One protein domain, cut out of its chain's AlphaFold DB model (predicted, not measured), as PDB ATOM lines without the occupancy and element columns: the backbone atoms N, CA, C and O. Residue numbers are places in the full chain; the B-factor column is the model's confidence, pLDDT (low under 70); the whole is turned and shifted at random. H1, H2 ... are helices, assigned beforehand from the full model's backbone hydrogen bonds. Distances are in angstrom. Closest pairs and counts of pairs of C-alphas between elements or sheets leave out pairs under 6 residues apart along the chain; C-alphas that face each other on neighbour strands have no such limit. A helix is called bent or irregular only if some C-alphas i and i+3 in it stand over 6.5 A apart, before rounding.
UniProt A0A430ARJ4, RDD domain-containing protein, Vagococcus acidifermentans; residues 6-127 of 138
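Overview. This is residues 6 to 127 of the 138 residues of the protein "RDD domain-containing protein" of Vagococcus acidifermentans (UniProt A0A430ARJ4). H1 crosses H2 steeply, and H2 packs on H4, whose length makes the long axis. Small H3 packs on H1 residues 8 to 15; small H5 packs on H4 residues 104 to 111. There are 122 residues printed, with five named helices, H1 to H5 in order: all helix. The whole is loose, radius of gyration of the C-alphas 17.4 A, spanning 58 by 32 by 23 A.

Along the chain. H1, residues 6 to 32, is 38.7 A long from C-alpha 6 at (47.926, -38.897, 35.770). H2 is residues 39 to 60, 30.3 A; H3 is residues 66 to 70; H4 is residues 79 to 114, 52.7 A, irregular, with C-alphas 80 and 83 7.1 A apart; H5 is residues 121 to 125, ending at C-alpha 125 at (48.020, -9.552, 21.161).

Arrangement. H2, the hub, touches H1 at a steep tilt of 47 degrees, closest C-alphas Ile 23 and Ser 49, 6.3 A. H2 touches H4 at a shallow tilt of 23 degrees, opposite ways, closest C-alphas Phe 54 and Trp 90, 5.9 A. O i to N i+4 pairs are within hydrogen-bond range throughout H1, H3 and H5, in 16 of 18 in H2 and 29 of 32 in H4.

Size, cuts and confidence. The printed part has no cut and no long link; pLDDT is under 70 in 37 residues, among them 101 to 127.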
ATOM      1  N   SER A   6      47.106 -39.729  36.660       71.81
ATOM      2  CA  SER A   6      47.926 -38.897  35.770       71.81
ATOM      3  C   SER A   6      47.829 -39.330  34.301       71.81
ATOM      4  O   SER A   6      47.615 -38.492  33.430       71.81
ATOM      5  N   GLN A   7      47.892 -40.635  34.006       71.00
ATOM      6  CA  GLN A   7      47.770 -41.146  32.633       71.00
ATOM      7  C   GLN A   7      46.400 -40.833  32.015       71.00
ATOM      8  O   GLN A   7      46.321 -40.463  30.844       71.00
ATOM      9  N   ARG A   8      45.322 -40.905  32.809       71.75
ATOM     10  CA  ARG A   8      43.969 -40.543  32.349       71.75
ATOM     11  C   ARG A   8      43.887 -39.066  31.976       71.75
ATOM     12  O   ARG A   8      43.410 -38.746  30.893       71.75
ATOM     13  N   ILE A   9      44.408 -38.183  32.826       74.38
ATOM     14  CA  ILE A   9      44.430 -36.737  32.559       74.38
ATOM     15  C   ILE A   9      45.254 -36.434  31.302       74.38
ATOM     16  O   ILE A   9      44.780 -35.711  30.432       74.38
ATOM     17  N   LYS A  10      46.435 -37.047  31.151       72.81
ATOM     18  CA  LYS A  10      47.268 -36.893  29.946       72.81
ATOM     19  C   LYS A  10      46.522 -37.289  28.673       72.81
ATOM     20  O   LYS A  10      46.589 -36.560  27.691       72.81
ATOM     21  N   SER A  11      45.767 -38.389  28.697       76.69
ATOM     22  CA  SER A  11      44.962 -38.802  27.538       76.69
ATOM     23  C   SER A  11      43.872 -37.787  27.181       76.69
ATOM     24  O   SER A  11      43.620 -37.542  26.005       76.69
ATOM     25  N   VAL A  12      43.260 -37.151  28.187       76.94
ATOM     26  CA  VAL A  12      42.255 -36.099  27.985       76.94
ATOM     27  C   VAL A  12      42.876 -34.850  27.391       76.94
ATOM     28  O   VAL A  12      42.357 -34.338  26.405       76.94
ATOM     29  N   LEU A  13      44.005 -34.409  27.941       77.75
ATOM     30  CA  LEU A  13      44.736 -33.258  27.424       77.75
ATOM     31  C   LEU A  13      45.204 -33.480  25.986       77.75
ATOM     32  O   LEU A  13      45.100 -32.571  25.171       77.75
ATOM     33  N   LEU A  14      45.668 -34.688  25.655       81.75
ATOM     34  CA  LEU A  14      46.100 -35.012  24.298       81.75
ATOM     35  C   LEU A  14      44.923 -35.007  23.314       81.75
ATOM     36  O   LEU A  14      45.046 -34.446  22.231       81.75
ATOM     37  N   ASP A  15      43.766 -35.547  23.703       77.56
ATOM     38  CA  ASP A  15      42.550 -35.471  22.884       77.56
ATOM     39  C   ASP A  15      42.081 -34.017  22.683       77.56
ATOM     40  O   ASP A  15      41.686 -33.643  21.582       77.56
ATOM     41  N   TRP A  16      42.171 -33.167  23.711       79.81
ATOM     42  CA  TRP A  16      41.860 -31.735  23.594       79.81
ATOM     43  C   TRP A  16      42.849 -30.976  22.713       79.81
ATOM     44  O   TRP A  16      42.438 -30.136  21.915       79.81
ATOM     45  N   LEU A  17      44.141 -31.284  22.823       81.50
ATOM     46  CA  LEU A  17      45.168 -30.705  21.966       81.50
ATOM     47  C   LEU A  17      44.917 -31.070  20.501       81.50
ATOM     48  O   LEU A  17      44.909 -30.191  19.644       81.50
ATOM     49  N   LEU A  18      44.662 -32.352  20.220       82.50
ATOM     50  CA  LEU A  18      44.354 -32.831  18.873       82.50
ATOM     51  C   LEU A  18      43.087 -32.180  18.319       82.50
ATOM     52  O   LEU A  18      43.064 -31.785  17.154       82.50
ATOM     53  N   PHE A  19      42.059 -32.021  19.155       81.94
ATOM     54  CA  PHE A  19      40.838 -31.327  18.768       81.94
ATOM     55  C   PHE A  19      41.117 -29.867  18.374       81.94
ATOM     56  O   PHE A  19      40.721 -29.439  17.293       81.94
ATOM     57  N   SER A  20      41.882 -29.135  19.192       78.94
ATOM     58  CA  SER A  20      42.295 -27.752  18.911       78.94
ATOM     59  C   SER A  20      43.117 -27.630  17.622       78.94
ATOM     60  O   SER A  20      42.865 -26.743  16.804       78.94
ATOM     61  N   VAL A  21      44.068 -28.544  17.398       81.62
ATOM     62  CA  VAL A  21      44.883 -28.580  16.172       81.62
ATOM     63  C   VAL A  21      44.014 -28.821  14.940       81.62
ATOM     64  O   VAL A  21      44.164 -28.108  13.951       81.62
ATOM     65  N   LEU A  22      43.075 -29.767  14.999       79.94
ATOM     66  CA  LEU A  22      42.173 -30.055  13.882       79.94
ATOM     67  C   LEU A  22      41.284 -28.862  13.536       79.94
ATOM     68  O   LEU A  22      41.177 -28.514  12.364       79.94
ATOM     69  N   ILE A  23      40.714 -28.191  14.539       80.38
ATOM     70  CA  ILE A  23      39.908 -26.983  14.328       80.38
ATOM     71  C   ILE A  23      40.732 -25.901  13.616       80.38
ATOM     72  O   ILE A  23      40.271 -25.310  12.639       80.38
ATOM     73  N   ARG A  24      41.969 -25.654  14.070       77.75
ATOM     74  CA  ARG A  24      42.868 -24.667  13.447       77.75
ATOM     75  C   ARG A  24      43.241 -25.049  12.020       77.75
ATOM     76  O   ARG A  24      43.277 -24.176  11.160       77.75
ATOM     77  N   LEU A  25      43.489 -26.331  11.767       77.38
ATOM     78  CA  LEU A  25      43.809 -26.831  10.435       77.38
ATOM     79  C   LEU A  25      42.627 -26.623   9.482       77.38
ATOM     80  O   LEU A  25      42.813 -26.078   8.398       77.38
ATOM     81  N   PHE A  26      41.405 -26.943   9.915       79.94
ATOM     82  CA  PHE A  26      40.195 -26.659   9.142       79.94
ATOM     83  C   PHE A  26      40.029 -25.168   8.855       79.94
ATOM     84  O   PHE A  26      39.800 -24.785   7.709       79.94
ATOM     85  N   PHE A  27      40.179 -24.310   9.867       77.06
ATOM     86  CA  PHE A  27      40.064 -22.871   9.648       77.06
ATOM     87  C   PHE A  27      41.154 -22.312   8.748       77.06
ATOM     88  O   PHE A  27      40.843 -21.417   7.971       77.06
ATOM     89  N   SER A  28      42.378 -22.838   8.816       73.12
ATOM     90  CA  SER A  28      43.484 -22.445   7.942       73.12
ATOM     91  C   SER A  28      43.214 -22.821   6.482       73.12
ATOM     92  O   SER A  28      43.425 -22.000   5.591       73.12
ATOM     93  N   VAL A  29      42.669 -24.017   6.234       75.56
ATOM     94  CA  VAL A  29      42.228 -24.430   4.893       75.56
ATOM     95  C   VAL A  29      41.108 -23.519   4.389       75.56
ATOM     96  O   VAL A  29      41.146 -23.068   3.249       75.56
ATOM     97  N   LEU A  30      40.142 -23.173   5.243       77.69
ATOM     98  CA  LEU A  30      39.078 -22.232   4.887       77.69
ATOM     99  C   LEU A  30      39.613 -20.820   4.593       77.69
ATOM    100  O   LEU A  30      39.136 -20.195   3.645       77.69
ATOM    101  N   THR A  31      40.629 -20.344   5.333       73.19
ATOM    102  CA  THR A  31      41.309 -19.069   5.024       73.19
ATOM    103  C   THR A  31      41.943 -19.122   3.644       73.19
ATOM    104  O   THR A  31      41.782 -18.196   2.854       73.19
ATOM    105  N   TYR A  32      42.665 -20.209   3.356       73.94
ATOM    106  CA  TYR A  32      43.357 -20.403   2.086       73.94
ATOM    107  C   TYR A  32      42.374 -20.400   0.910       73.94
ATOM    108  O   TYR A  32      42.630 -19.784  -0.122       73.94
ATOM    109  N   LEU A  33      41.201 -21.005   1.106       80.31
ATOM    110  CA  LEU A  33      40.103 -21.023   0.141       80.31
ATOM    111  C   LEU A  33      39.295 -19.711   0.087       80.31
ATOM    112  O   LEU A  33      38.328 -19.630  -0.666       80.31
ATOM    113  N   LYS A  34      39.677 -18.685   0.864       80.12
ATOM    114  CA  LYS A  34      38.991 -17.384   0.970       80.12
ATOM    115  C   LYS A  34      37.504 -17.505   1.324       80.12
ATOM    116  O   LYS A  34      36.693 -16.667   0.929       80.12
ATOM    117  N   VAL A  35      37.138 -18.541   2.077       74.19
ATOM    118  CA  VAL A  35      35.759 -18.732   2.528       74.19
ATOM    119  C   VAL A  35      35.485 -17.753   3.675       74.19
ATOM    120  O   VAL A  35      36.241 -17.739   4.649       74.19
ATOM    121  N   PRO A  36      34.426 -16.929   3.598       72.44
ATOM    122  CA  PRO A  36      34.114 -15.979   4.656       72.44
ATOM    123  C   PRO A  36      33.750 -16.702   5.957       72.44
ATOM    124  O   PRO A  36      32.958 -17.648   5.972       72.44
ATOM    125  N   TYR A  37      34.307 -16.228   7.071       68.56
ATOM    126  CA  TYR A  37      34.012 -16.751   8.401       68.56
ATOM    127  C   TYR A  37      32.634 -16.288   8.863       68.56
ATOM    128  O   TYR A  37      32.476 -15.180   9.372       68.56
ATOM    129  N   THR A  38      31.629 -17.146   8.724       74.62
ATOM    130  CA  THR A  38      30.342 -16.947   9.394       74.62
ATOM    131  C   THR A  38      30.311 -17.734  10.702       74.62
ATOM    132  O   THR A  38      30.937 -18.789  10.827       74.62
ATOM    133  N   GLY A  39      29.553 -17.253  11.694       68.25
ATOM    134  CA  GLY A  39      29.383 -17.972  12.964       68.25
ATOM    135  C   GLY A  39      28.842 -19.396  12.773       68.25
ATOM    136  O   GLY A  39      29.257 -20.318  13.471       68.25
ATOM    137  N   THR A  40      27.998 -19.608  11.759       72.94
ATOM    138  CA  THR A  40      27.505 -20.935  11.359       72.94
ATOM    139  C   THR A  40      28.615 -21.847  10.845       72.94
ATOM    140  O   THR A  40      28.631 -23.027  11.184       72.94
ATOM    141  N   LEU A  41      29.577 -21.313  10.088       75.69
ATOM    142  CA  LEU A  41      30.731 -22.065   9.594       75.69
ATOM    143  C   LEU A  41      31.676 -22.438  10.740       75.69
ATOM    144  O   LEU A  41      32.163 -23.563  10.797       75.69
ATOM    145  N   VAL A  42      31.866 -21.530  11.701       75.19
ATOM    146  CA  VAL A  42      32.669 -21.783  12.905       75.19
ATOM    147  C   VAL A  42      32.070 -22.907  13.747       75.19
ATOM    148  O   VAL A  42      32.766 -23.861  14.098       75.19
ATOM    149  N   VAL A  43      30.768 -22.826  14.032       76.31
ATOM    150  CA  VAL A  43      30.041 -23.867  14.770       76.31
ATOM    151  C   VAL A  43      30.037 -25.181  13.988       76.31
ATOM    152  O   VAL A  43      30.271 -26.236  14.573       76.31
ATOM    153  N   GLY A  44      29.853 -25.124  12.666       81.81
ATOM    154  CA  GLY A  44      29.917 -26.286  11.783       81.81
ATOM    155  C   GLY A  44      31.260 -27.008  11.865       81.81
ATOM    156  O   GLY A  44      31.290 -28.210  12.117       81.81
ATOM    157  N   VAL A  45      32.376 -26.284  11.741       81.25
ATOM    158  CA  VAL A  45      33.735 -26.847  11.846       81.25
ATOM    159  C   VAL A  45      33.987 -27.462  13.223       81.25
ATOM    160  O   VAL A  45      34.562 -28.550  13.310       81.25
ATOM    161  N   LEU A  46      33.540 -26.801  14.296       79.88
ATOM    162  CA  LEU A  46      33.659 -27.308  15.666       79.88
ATOM    163  C   LEU A  46      32.895 -28.622  15.859       79.88
ATOM    164  O   LEU A  46      33.447 -29.580  16.409       79.88
ATOM    165  N   LEU A  47      31.648 -28.682  15.386       83.25
ATOM    166  CA  LEU A  47      30.821 -29.886  15.452       83.25
ATOM    167  C   LEU A  47      31.462 -31.023  14.659       83.25
ATOM    168  O   LEU A  47      31.691 -32.096  15.212       83.25
ATOM    169  N   LEU A  48      31.827 -30.768  13.401       85.38
ATOM    170  CA  LEU A  48      32.360 -31.776  12.484       85.38
ATOM    171  C   LEU A  48      33.692 -32.344  12.995       85.38
ATOM    172  O   LEU A  48      33.855 -33.561  13.087       85.38
ATOM    173  N   SER A  49      34.603 -31.476  13.442       82.44
ATOM    174  CA  SER A  49      35.884 -31.885  14.035       82.44
ATOM    175  C   SER A  49      35.681 -32.721  15.304       82.44
ATOM    176  O   SER A  49      36.384 -33.707  15.524       82.44
ATOM    177  N   GLY A  50      34.693 -32.366  16.132       81.19
ATOM    178  CA  GLY A  50      34.416 -33.067  17.384       81.19
ATOM    179  C   GLY A  50      33.804 -34.439  17.126       81.19
ATOM    180  O   GLY A  50      34.218 -35.428  17.729       81.19
ATOM    181  N   THR A  51      32.857 -34.515  16.191       84.38
ATOM    182  CA  THR A  51      32.237 -35.771  15.761       84.38
ATOM    183  C   THR A  51      33.284 -36.725  15.198       84.38
ATOM    184  O   THR A  51      33.326 -37.888  15.595       84.38
ATOM    185  N   VAL A  52      34.187 -36.244  14.340       85.19
ATOM    186  CA  VAL A  52      35.270 -37.078  13.803       85.19
ATOM    187  C   VAL A  52      36.170 -37.581  14.930       85.19
ATOM    188  O   VAL A  52      36.418 -38.780  15.009       85.19
ATOM    189  N   LEU A  53      36.616 -36.712  15.841       82.69
ATOM    190  CA  LEU A  53      37.607 -37.093  16.848       82.69
ATOM    191  C   LEU A  53      37.060 -38.013  17.949       82.69
ATOM    192  O   LEU A  53      37.763 -38.910  18.414       82.69
ATOM    193  N   PHE A  54      35.817 -37.790  18.379       80.56
ATOM    194  CA  PHE A  54      35.237 -38.471  19.540       80.56
ATOM    195  C   PHE A  54      34.238 -39.572  19.189       80.56
ATOM    196  O   PHE A  54      33.978 -40.420  20.038       80.56
ATOM    197  N   LEU A  55      33.706 -39.600  17.964       80.31
ATOM    198  CA  LEU A  55      32.807 -40.663  17.498       80.31
ATOM    199  C   LEU A  55      33.420 -41.439  16.329       80.31
ATOM    200  O   LEU A  55      33.480 -42.666  16.382       80.31
ATOM    201  N   GLY A  56      33.953 -40.740  15.323       81.50
ATOM    202  CA  GLY A  56      34.565 -41.356  14.143       81.50
ATOM    203  C   GLY A  56      35.816 -42.172  14.473       81.50
ATOM    204  O   GLY A  56      35.874 -43.370  14.210       81.50
ATOM    205  N   ILE A  57      36.816 -41.561  15.103       82.50
ATOM    206  CA  ILE A  57      38.077 -42.234  15.438       82.50
ATOM    207  C   ILE A  57      37.839 -43.441  16.354       82.50
ATOM    208  O   ILE A  57      38.336 -44.516  16.020       82.50
ATOM    209  N   PRO A  58      37.075 -43.357  17.462       79.94
ATOM    210  CA  PRO A  58      36.818 -44.537  18.281       79.94
ATOM    211  C   PRO A  58      36.088 -45.649  17.533       79.94
ATOM    212  O   PRO A  58      36.342 -46.815  17.832       79.94
ATOM    213  N   TYR A  59      35.234 -45.321  16.559       80.25
ATOM    214  CA  TYR A  59      34.595 -46.317  15.701       80.25
ATOM    215  C   TYR A  59      35.631 -47.105  14.879       80.25
ATOM    216  O   TYR A  59      35.616 -48.334  14.900       80.25
ATOM    217  N   PHE A  60      36.595 -46.423  14.250       79.81
ATOM    218  CA  PHE A  60      37.645 -47.069  13.448       79.81
ATOM    219  C   PHE A  60      38.774 -47.707  14.280       79.81
ATOM    220  O   PHE A  60      39.333 -48.730  13.891       79.81
ATOM    221  N   PHE A  61      39.109 -47.148  15.444       76.25
ATOM    222  CA  PHE A  61      40.236 -47.576  16.285       76.25
ATOM    223  C   PHE A  61      39.821 -48.465  17.467       76.25
ATOM    224  O   PHE A  61      40.398 -48.395  18.553       76.25
ATOM    225  N   GLY A  62      38.823 -49.330  17.270       70.94
ATOM    226  CA  GLY A  62      38.500 -50.388  18.231       70.94
ATOM    227  C   GLY A  62      37.955 -49.887  19.573       70.94
ATOM    228  O   GLY A  62      38.172 -50.521  20.605       70.94
ATOM    229  N   ASN A  63      37.195 -48.789  19.570       72.69
ATOM    230  CA  ASN A  63      36.665 -48.095  20.748       72.69
ATOM    231  C   ASN A  63      37.759 -47.472  21.626       72.69
ATOM    232  O   ASN A  63      37.749 -47.650  22.847       72.69
ATOM    233  N   GLN A  64      38.694 -46.748  21.014       76.75
ATOM    234  CA  GLN A  64      39.683 -45.931  21.716       76.75
ATOM    235  C   GLN A  64      39.788 -44.559  21.054       76.75
ATOM    236  O   GLN A  64      39.869 -44.464  19.831       76.75
ATOM    237  N   THR A  65      39.816 -43.493  21.857       78.88
ATOM    238  CA  THR A  65      40.228 -42.172  21.356       78.88
ATOM    239  C   THR A  65      41.732 -42.165  21.091       78.88
ATOM    240  O   THR A  65      42.467 -42.993  21.642       78.88
ATOM    241  N   LEU A  66      42.216 -41.228  20.271       78.31
ATOM    242  CA  LEU A  66      43.649 -41.108  19.989       78.31
ATOM    243  C   LEU A  66      44.458 -40.927  21.277       78.31
ATOM    244  O   LEU A  66      45.437 -41.636  21.483       78.31
ATOM    245  N   GLY A  67      44.010 -40.068  22.190       75.38
ATOM    246  CA  GLY A  67      44.632 -39.849  23.492       75.38
ATOM    247  C   GLY A  67      44.721 -41.111  24.338       75.38
ATOM    248  O   GLY A  67      45.729 -41.339  25.007       75.38
ATOM    249  N   MET A  68      43.706 -41.973  24.284       73.75
ATOM    250  CA  MET A  68      43.752 -43.269  24.959       73.75
ATOM    251  C   MET A  68      44.719 -44.229  24.276       73.75
ATOM    252  O   MET A  68      45.495 -44.885  24.963       73.75
ATOM    253  N   LYS A  69      44.732 -44.266  22.942       78.50
ATOM    254  CA  LYS A  69      45.643 -45.113  22.170       78.50
ATOM    255  C   LYS A  69      47.109 -44.732  22.406       78.50
ATOM    256  O   LYS A  69      47.917 -45.601  22.718       78.50
ATOM    257  N   PHE A  70      47.438 -43.439  22.350       77.25
ATOM    258  CA  PHE A  70      48.776 -42.920  22.663       77.25
ATOM    259  C   PHE A  70      49.142 -43.089  24.143       77.25
ATOM    260  O   PHE A  70      50.301 -43.316  24.472       77.25
ATOM    261  N   GLY A  71      48.158 -43.023  25.042       69.75
ATOM    262  CA  GLY A  71      48.345 -43.264  26.472       69.75
ATOM    263  C   GLY A  71      48.376 -44.741  26.883       69.75
ATOM    264  O   GLY A  71      48.490 -45.017  28.077       69.75
ATOM    265  N   GLY A  72      48.228 -45.688  25.947       70.81
ATOM    266  CA  GLY A  72      48.134 -47.124  26.243       70.81
ATOM    267  C   GLY A  72      46.895 -47.520  27.064       70.81
ATOM    268  O   GLY A  72      46.888 -48.553  27.732       70.81
ATOM    269  N   LEU A  73      45.847 -46.695  27.051       70.69
ATOM    270  CA  LEU A  73      44.640 -46.862  27.853       70.69
ATOM    271  C   LEU A  73      43.574 -47.657  27.096       70.69
ATOM    272  O   LEU A  73      43.252 -47.370  25.945       70.69
ATOM    273  N   LYS A  74      42.957 -48.619  27.785       67.19
ATOM    274  CA  LYS A  74      41.808 -49.384  27.278       67.19
ATOM    275  C   LYS A  74      40.548 -49.019  28.057       67.19
ATOM    276  O   LYS A  74      40.607 -48.785  29.262       67.19
ATOM    277  N   PHE A  75      39.407 -48.987  27.372       63.94
ATOM    278  CA  PHE A  75      38.109 -48.852  28.031       63.94
ATOM    279  C   PHE A  75      37.801 -50.094  28.865       63.94
ATOM    280  O   PHE A  75      37.781 -51.202  28.337       63.94
ATOM    281  N   THR A  76      37.503 -49.889  30.146       59.41
ATOM    282  CA  THR A  76      37.075 -50.954  31.068       59.41
ATOM    283  C   THR A  76      35.551 -51.057  31.194       59.41
ATOM    284  O   THR A  76      35.046 -52.015  31.768       59.41
ATOM    285  N   PHE A  77      34.804 -50.074  30.682       59.12
ATOM    286  CA  PHE A  77      33.343 -50.038  30.793       59.12
ATOM    287  C   PHE A  77      32.654 -51.024  29.841       59.12
ATOM    288  O   PHE A  77      33.118 -51.257  28.721       59.12
ATOM    289  N   LYS A  78      31.505 -51.561  30.285       61.34
ATOM    290  CA  LYS A  78      30.618 -52.409  29.474       61.34
ATOM    291  C   LYS A  78      30.243 -51.705  28.166       61.34
ATOM    292  O   LYS A  78      30.082 -50.484  28.127       61.34
ATOM    293  N   LYS A  79      30.082 -52.502  27.104       66.38
ATOM    294  CA  LYS A  79      29.796 -52.073  25.722       66.38
ATOM    295  C   LYS A  79      28.704 -50.999  25.621       66.38
ATOM    296  O   LYS A  79      28.875 -50.051  24.859       66.38
ATOM    297  N   GLU A  80      27.663 -51.135  26.432       67.75
ATOM    298  CA  GLU A  80      26.445 -50.313  26.445       67.75
ATOM    299  C   GLU A  80      26.678 -48.857  26.879       67.75
ATOM    300  O   GLU A  80      26.014 -47.953  26.384       67.75
ATOM    301  N   HIS A  81      27.677 -48.582  27.722       70.06
ATOM    302  CA  HIS A  81      27.938 -47.222  28.221       70.06
ATOM    303  C   HIS A  81      29.000 -46.458  27.420       70.06
ATOM    304  O   HIS A  81      29.285 -45.296  27.714       70.06
ATOM    305  N   ARG A  82      29.612 -47.086  26.408       72.81
ATOM    306  CA  ARG A  82      30.734 -46.484  25.667       72.81
ATOM    307  C   ARG A  82      30.297 -45.282  24.838       72.81
ATOM    308  O   ARG A  82      30.938 -44.241  24.909       72.81
ATOM    309  N   LEU A  83      29.179 -45.408  24.123       73.62
ATOM    310  CA  LEU A  83      28.583 -44.312  23.352       73.62
ATOM    311  C   LEU A  83      28.219 -43.130  24.250       73.62
ATOM    312  O   LEU A  83      28.612 -42.008  23.955       73.62
ATOM    313  N   PHE A  84      27.563 -43.389  25.384       78.94
ATOM    314  CA  PHE A  84      27.233 -42.347  26.356       78.94
ATOM    315  C   PHE A  84      28.484 -41.595  26.828       78.94
ATOM    316  O   PHE A  84      28.514 -40.367  26.814       78.94
ATOM    317  N   TYR A  85      29.551 -42.319  27.176       77.88
ATOM    318  CA  TYR A  85      30.794 -41.695  27.621       77.88
ATOM    319  C   TYR A  85      31.455 -40.850  26.525       77.88
ATOM    320  O   TYR A  85      31.928 -39.749  26.803       77.88
ATOM    321  N   TYR A  86      31.475 -41.332  25.278       79.19
ATOM    322  CA  TYR A  86      31.999 -40.555  24.152       79.19
ATOM    323  C   TYR A  86      31.176 -39.304  23.879       79.19
ATOM    324  O   TYR A  86      31.761 -38.240  23.703       79.19
ATOM    325  N   SER A  87      29.848 -39.403  23.924       77.81
ATOM    326  CA  SER A  87      28.954 -38.259  23.744       77.81
ATOM    327  C   SER A  87      29.130 -37.220  24.848       77.81
ATOM    328  O   SER A  87      29.243 -36.035  24.554       77.81
ATOM    329  N   VAL A  88      29.236 -37.639  26.114       82.94
ATOM    330  CA  VAL A  88      29.509 -36.724  27.235       82.94
ATOM    331  C   VAL A  88      30.877 -36.067  27.072       82.94
ATOM    332  O   VAL A  88      31.008 -34.853  27.213       82.94
ATOM    333  N   ARG A  89      31.909 -36.846  26.731       77.75
ATOM    334  CA  ARG A  89      33.265 -36.324  26.525       77.75
ATOM    335  C   ARG A  89      33.333 -35.353  25.348       77.75
ATOM    336  O   ARG A  89      34.021 -34.339  25.450       77.75
ATOM    337  N   TRP A  90      32.606 -35.634  24.272       81.06
ATOM    338  CA  TRP A  90      32.425 -34.730  23.140       81.06
ATOM    339  C   TRP A  90      31.744 -33.432  23.578       81.06
ATOM    340  O   TRP A  90      32.290 -32.363  23.333       81.06
ATOM    341  N   LEU A  91      30.627 -33.516  24.303       83.56
ATOM    342  CA  LEU A  91      29.834 -32.361  24.731       83.56
ATOM    343  C   LEU A  91      30.612 -31.446  25.689       83.56
ATOM    344  O   LEU A  91      30.601 -30.230  25.523       83.56
ATOM    345  N   VAL A  92      31.369 -32.022  26.630       84.50
ATOM    346  CA  VAL A  92      32.267 -31.263  27.518       84.50
ATOM    347  C   VAL A  92      33.398 -30.604  26.727       84.50
ATOM    348  O   VAL A  92      33.679 -29.425  26.921       84.50
ATOM    349  N   SER A  93      34.033 -31.335  25.806       79.00
ATOM    350  CA  SER A  93      35.130 -30.790  24.989       79.00
ATOM    351  C   SER A  93      34.646 -29.661  24.078       79.00
ATOM    352  O   SER A  93      35.326 -28.642  23.953       79.00
ATOM    353  N   PHE A  94      33.462 -29.828  23.487       79.69
ATOM    354  CA  PHE A  94      32.783 -28.825  22.677       79.69
ATOM    355  C   PHE A  94      32.443 -27.589  23.511       79.69
ATOM    356  O   PHE A  94      32.838 -26.490  23.136       79.69
ATOM    357  N   GLY A  95      31.811 -27.760  24.678       79.00
ATOM    358  CA  GLY A  95      31.496 -26.662  25.592       79.00
ATOM    359  C   GLY A  95      32.737 -25.875  26.013       79.00
ATOM    360  O   GLY A  95      32.744 -24.651  25.933       79.00
ATOM    361  N   CYS A  96      33.830 -26.558  26.368       80.38
ATOM    362  CA  CYS A  96      35.097 -25.897  26.683       80.38
ATOM    363  C   CYS A  96      35.667 -25.120  25.491       80.38
ATOM    364  O   CYS A  96      36.145 -24.009  25.684       80.38
ATOM    365  N   HIS A  97      35.604 -25.654  24.269       75.75
ATOM    366  CA  HIS A  97      36.099 -24.942  23.085       75.75
ATOM    367  C   HIS A  97      35.216 -23.753  22.712       75.75
ATOM    368  O   HIS A  97      35.741 -22.700  22.365       75.75
ATOM    369  N   VAL A  98      33.894 -23.881  22.831       73.44
ATOM    370  CA  VAL A  98      32.961 -22.768  22.621       73.44
ATOM    371  C   VAL A  98      33.172 -21.682  23.666       73.44
ATOM    372  O   VAL A  98      33.173 -20.516  23.303       73.44
ATOM    373  N   LEU A  99      33.411 -22.020  24.935       75.06
ATOM    374  CA  LEU A  99      33.734 -21.024  25.960       75.06
ATOM    375  C   LEU A  99      35.102 -20.380  25.703       75.06
ATOM    376  O   LEU A  99      35.215 -19.160  25.713       75.06
ATOM    377  N   LEU A 100      36.136 -21.172  25.405       70.56
ATOM    378  CA  LEU A 100      37.487 -20.664  25.150       70.56
ATOM    379  C   LEU A 100      37.599 -19.830  23.870       70.56
ATOM    380  O   LEU A 100      38.458 -18.960  23.816       70.56
ATOM    381  N   LEU A 101      36.775 -20.082  22.849       65.12
ATOM    382  CA  LEU A 101      36.703 -19.265  21.631       65.12
ATOM    383  C   LEU A 101      35.689 -18.122  21.771       65.12
ATOM    384  O   LEU A 101      35.927 -17.013  21.300       65.12
ATOM    385  N   GLY A 102      34.577 -18.375  22.452       59.66
ATOM    386  CA  GLY A 102      33.488 -17.430  22.672       59.66
ATOM    387  C   GLY A 102      33.869 -16.295  23.609       59.66
ATOM    388  O   GLY A 102      33.454 -15.171  23.365       59.66
ATOM    389  N   ILE A 103      34.705 -16.541  24.622       61.56
ATOM    390  CA  ILE A 103      35.210 -15.490  25.515       61.56
ATOM    391  C   ILE A 103      36.064 -14.468  24.731       61.56
ATOM    392  O   ILE A 103      35.720 -13.289  24.759       61.56
ATOM    393  N   PRO A 104      37.100 -14.859  23.958       61.28
ATOM    394  CA  PRO A 104      37.832 -13.936  23.090       61.28
ATOM    395  C   PRO A 104      36.947 -13.202  22.084       61.28
ATOM    396  O   PRO A 104      37.138 -12.009  21.872       61.28
ATOM    397  N   ILE A 105      35.964 -13.879  21.478       58.56
ATOM    398  CA  ILE A 105      35.045 -13.258  20.513       58.56
ATOM    399  C   ILE A 105      34.123 -12.242  21.200       58.56
ATOM    400  O   ILE A 105      33.940 -11.145  20.683       58.56
ATOM    401  N   ALA A 106      33.573 -12.560  22.372       59.22
ATOM    402  CA  ALA A 106      32.735 -11.642  23.138       59.22
ATOM    403  C   ALA A 106      33.527 -10.412  23.594       59.22
ATOM    404  O   ALA A 106      33.033  -9.292  23.485       59.22
ATOM    405  N   ILE A 107      34.779 -10.605  24.025       60.47
ATOM    406  CA  ILE A 107      35.684  -9.501  24.355       60.47
ATOM    407  C   ILE A 107      35.998  -8.675  23.099       60.47
ATOM    408  O   ILE A 107      35.952  -7.453  23.159       60.47
ATOM    409  N   ASN A 108      36.243  -9.310  21.950       62.28
ATOM    410  CA  ASN A 108      36.451  -8.617  20.674       62.28
ATOM    411  C   ASN A 108      35.257  -7.755  20.272       62.28
ATOM    412  O   ASN A 108      35.439  -6.608  19.881       62.28
ATOM    413  N   VAL A 109      34.041  -8.290  20.383       57.75
ATOM    414  CA  VAL A 109      32.804  -7.561  20.074       57.75
ATOM    415  C   VAL A 109      32.589  -6.420  21.066       57.75
ATOM    416  O   VAL A 109      32.240  -5.318  20.656       57.75
ATOM    417  N   PHE A 110      32.853  -6.645  22.355       64.00
ATOM    418  CA  PHE A 110      32.803  -5.596  23.371       64.00
ATOM    419  C   PHE A 110      33.797  -4.464  23.070       64.00
ATOM    420  O   PHE A 110      33.422  -3.294  23.093       64.00
ATOM    421  N   LEU A 111      35.041  -4.798  22.715       58.16
ATOM    422  CA  LEU A 111      36.065  -3.823  22.338       58.16
ATOM    423  C   LEU A 111      35.705  -3.071  21.050       58.16
ATOM    424  O   LEU A 111      35.896  -1.860  20.996       58.16
ATOM    425  N   LEU A 112      35.130  -3.748  20.051       60.19
ATOM    426  CA  LEU A 112      34.640  -3.132  18.811       60.19
ATOM    427  C   LEU A 112      33.485  -2.151  19.056       60.19
ATOM    428  O   LEU A 112      33.431  -1.102  18.421       60.19
ATOM    429  N   LEU A 113      32.568  -2.475  19.972       61.19
ATOM    430  CA  LEU A 113      31.448  -1.599  20.331       61.19
ATOM    431  C   LEU A 113      31.893  -0.403  21.184       61.19
ATOM    432  O   LEU A 113      31.301   0.669  21.093       61.19
ATOM    433  N   TRP A 114      32.923  -0.582  22.015       59.34
ATOM    434  CA  TRP A 114      33.399   0.444  22.945       59.34
ATOM    435  C   TRP A 114      34.466   1.372  22.342       59.34
ATOM    436  O   TRP A 114      34.568   2.539  22.721       59.34
ATOM    437  N   ASN A 115      35.269   0.884  21.394       52.16
ATOM    438  CA  ASN A 115      36.379   1.630  20.813       52.16
ATOM    439  C   ASN A 115      36.031   2.120  19.399       52.16
ATOM    440  O   ASN A 115      35.957   1.332  18.460       52.16
ATOM    441  N   LYS A 116      35.902   3.444  19.221       53.94
ATOM    442  CA  LYS A 116      35.628   4.090  17.915       53.94
ATOM    443  C   LYS A 116      36.661   3.762  16.823       53.94
ATOM    444  O   LYS A 116      36.375   3.970  15.650       53.94
ATOM    445  N   ASN A 117      37.829   3.241  17.203       56.69
ATOM    446  CA  ASN A 117      38.917   2.881  16.291       56.69
ATOM    447  C   ASN A 117      38.903   1.404  15.848       56.69
ATOM    448  O   ASN A 117      39.765   1.004  15.073       56.69
ATOM    449  N   GLY A 118      37.957   0.587  16.331       55.69
ATOM    450  CA  GLY A 118      37.718  -0.768  15.822       55.69
ATOM    451  C   GLY A 118      38.812  -1.810  16.100       55.69
ATOM    452  O   GLY A 118      38.830  -2.849  15.446       55.69
ATOM    453  N   LEU A 119      39.726  -1.550  17.041       53.91
ATOM    454  CA  LEU A 119      40.826  -2.464  17.367       53.91
ATOM    455  C   LEU A 119      40.317  -3.708  18.105       53.91
ATOM    456  O   LEU A 119      39.628  -3.612  19.124       53.91
ATOM    457  N   ILE A 120      40.695  -4.873  17.593       60.69
ATOM    458  CA  ILE A 120      40.290  -6.191  18.082       60.69
ATOM    459  C   ILE A 120      41.381  -6.714  19.038       60.69
ATOM    460  O   ILE A 120      42.539  -6.316  18.950       60.69
ATOM    461  N   LEU A 121      41.073  -7.641  19.953       51.41
ATOM    462  CA  LEU A 121      42.062  -8.272  20.850       51.41
ATOM    463  C   LEU A 121      43.230  -8.907  20.075       51.41
ATOM    464  O   LEU A 121      44.341  -8.984  20.588       51.41
ATOM    465  N   GLN A 122      43.004  -9.319  18.824       53.72
ATOM    466  CA  GLN A 122      44.060  -9.777  17.923       53.72
ATOM    467  C   GLN A 122      45.096  -8.678  17.632       53.72
ATOM    468  O   GLN A 122      46.281  -8.986  17.603       53.72
ATOM    469  N   ASP A 123      44.680  -7.417  17.495       58.03
ATOM    470  CA  ASP A 123      45.582  -6.275  17.288       58.03
ATOM    471  C   ASP A 123      46.372  -5.932  18.558       58.03
ATOM    472  O   ASP A 123      47.511  -5.478  18.480       58.03
ATOM    473  N   TYR A 124      45.793  -6.186  19.735       57.25
ATOM    474  CA  TYR A 124      46.476  -6.016  21.020       57.25
ATOM    475  C   TYR A 124      47.485  -7.136  21.306       57.25
ATOM    476  O   TYR A 124      48.558  -6.876  21.846       57.25
ATOM    477  N   VAL A 125      47.155  -8.380  20.944       51.69
ATOM    478  CA  VAL A 125      48.020  -9.552  21.161       51.69
ATOM    479  C   VAL A 125      49.117  -9.645  20.098       51.69
ATOM    480  O   VAL A 125      50.249  -9.997  20.416       51.69
ATOM    481  N   PHE A 126      48.811  -9.287  18.851       49.28
ATOM    482  CA  PHE A 126      49.762  -9.207  17.742       49.28
ATOM    483  C   PHE A 126      49.988  -7.751  17.346       49.28
ATOM    484  O   PHE A 126      49.810  -7.381  16.184       49.28
ATOM    485  N   SER A 127      50.371  -6.915  18.316       42.59
ATOM    486  CA  SER A 127      50.766  -5.533  18.041       42.59
ATOM    487  C   SER A 127      51.728  -5.515  16.851       42.59
ATOM    488  O   SER A 127      52.764  -6.184  16.878       42.59
TER     489      SER A 127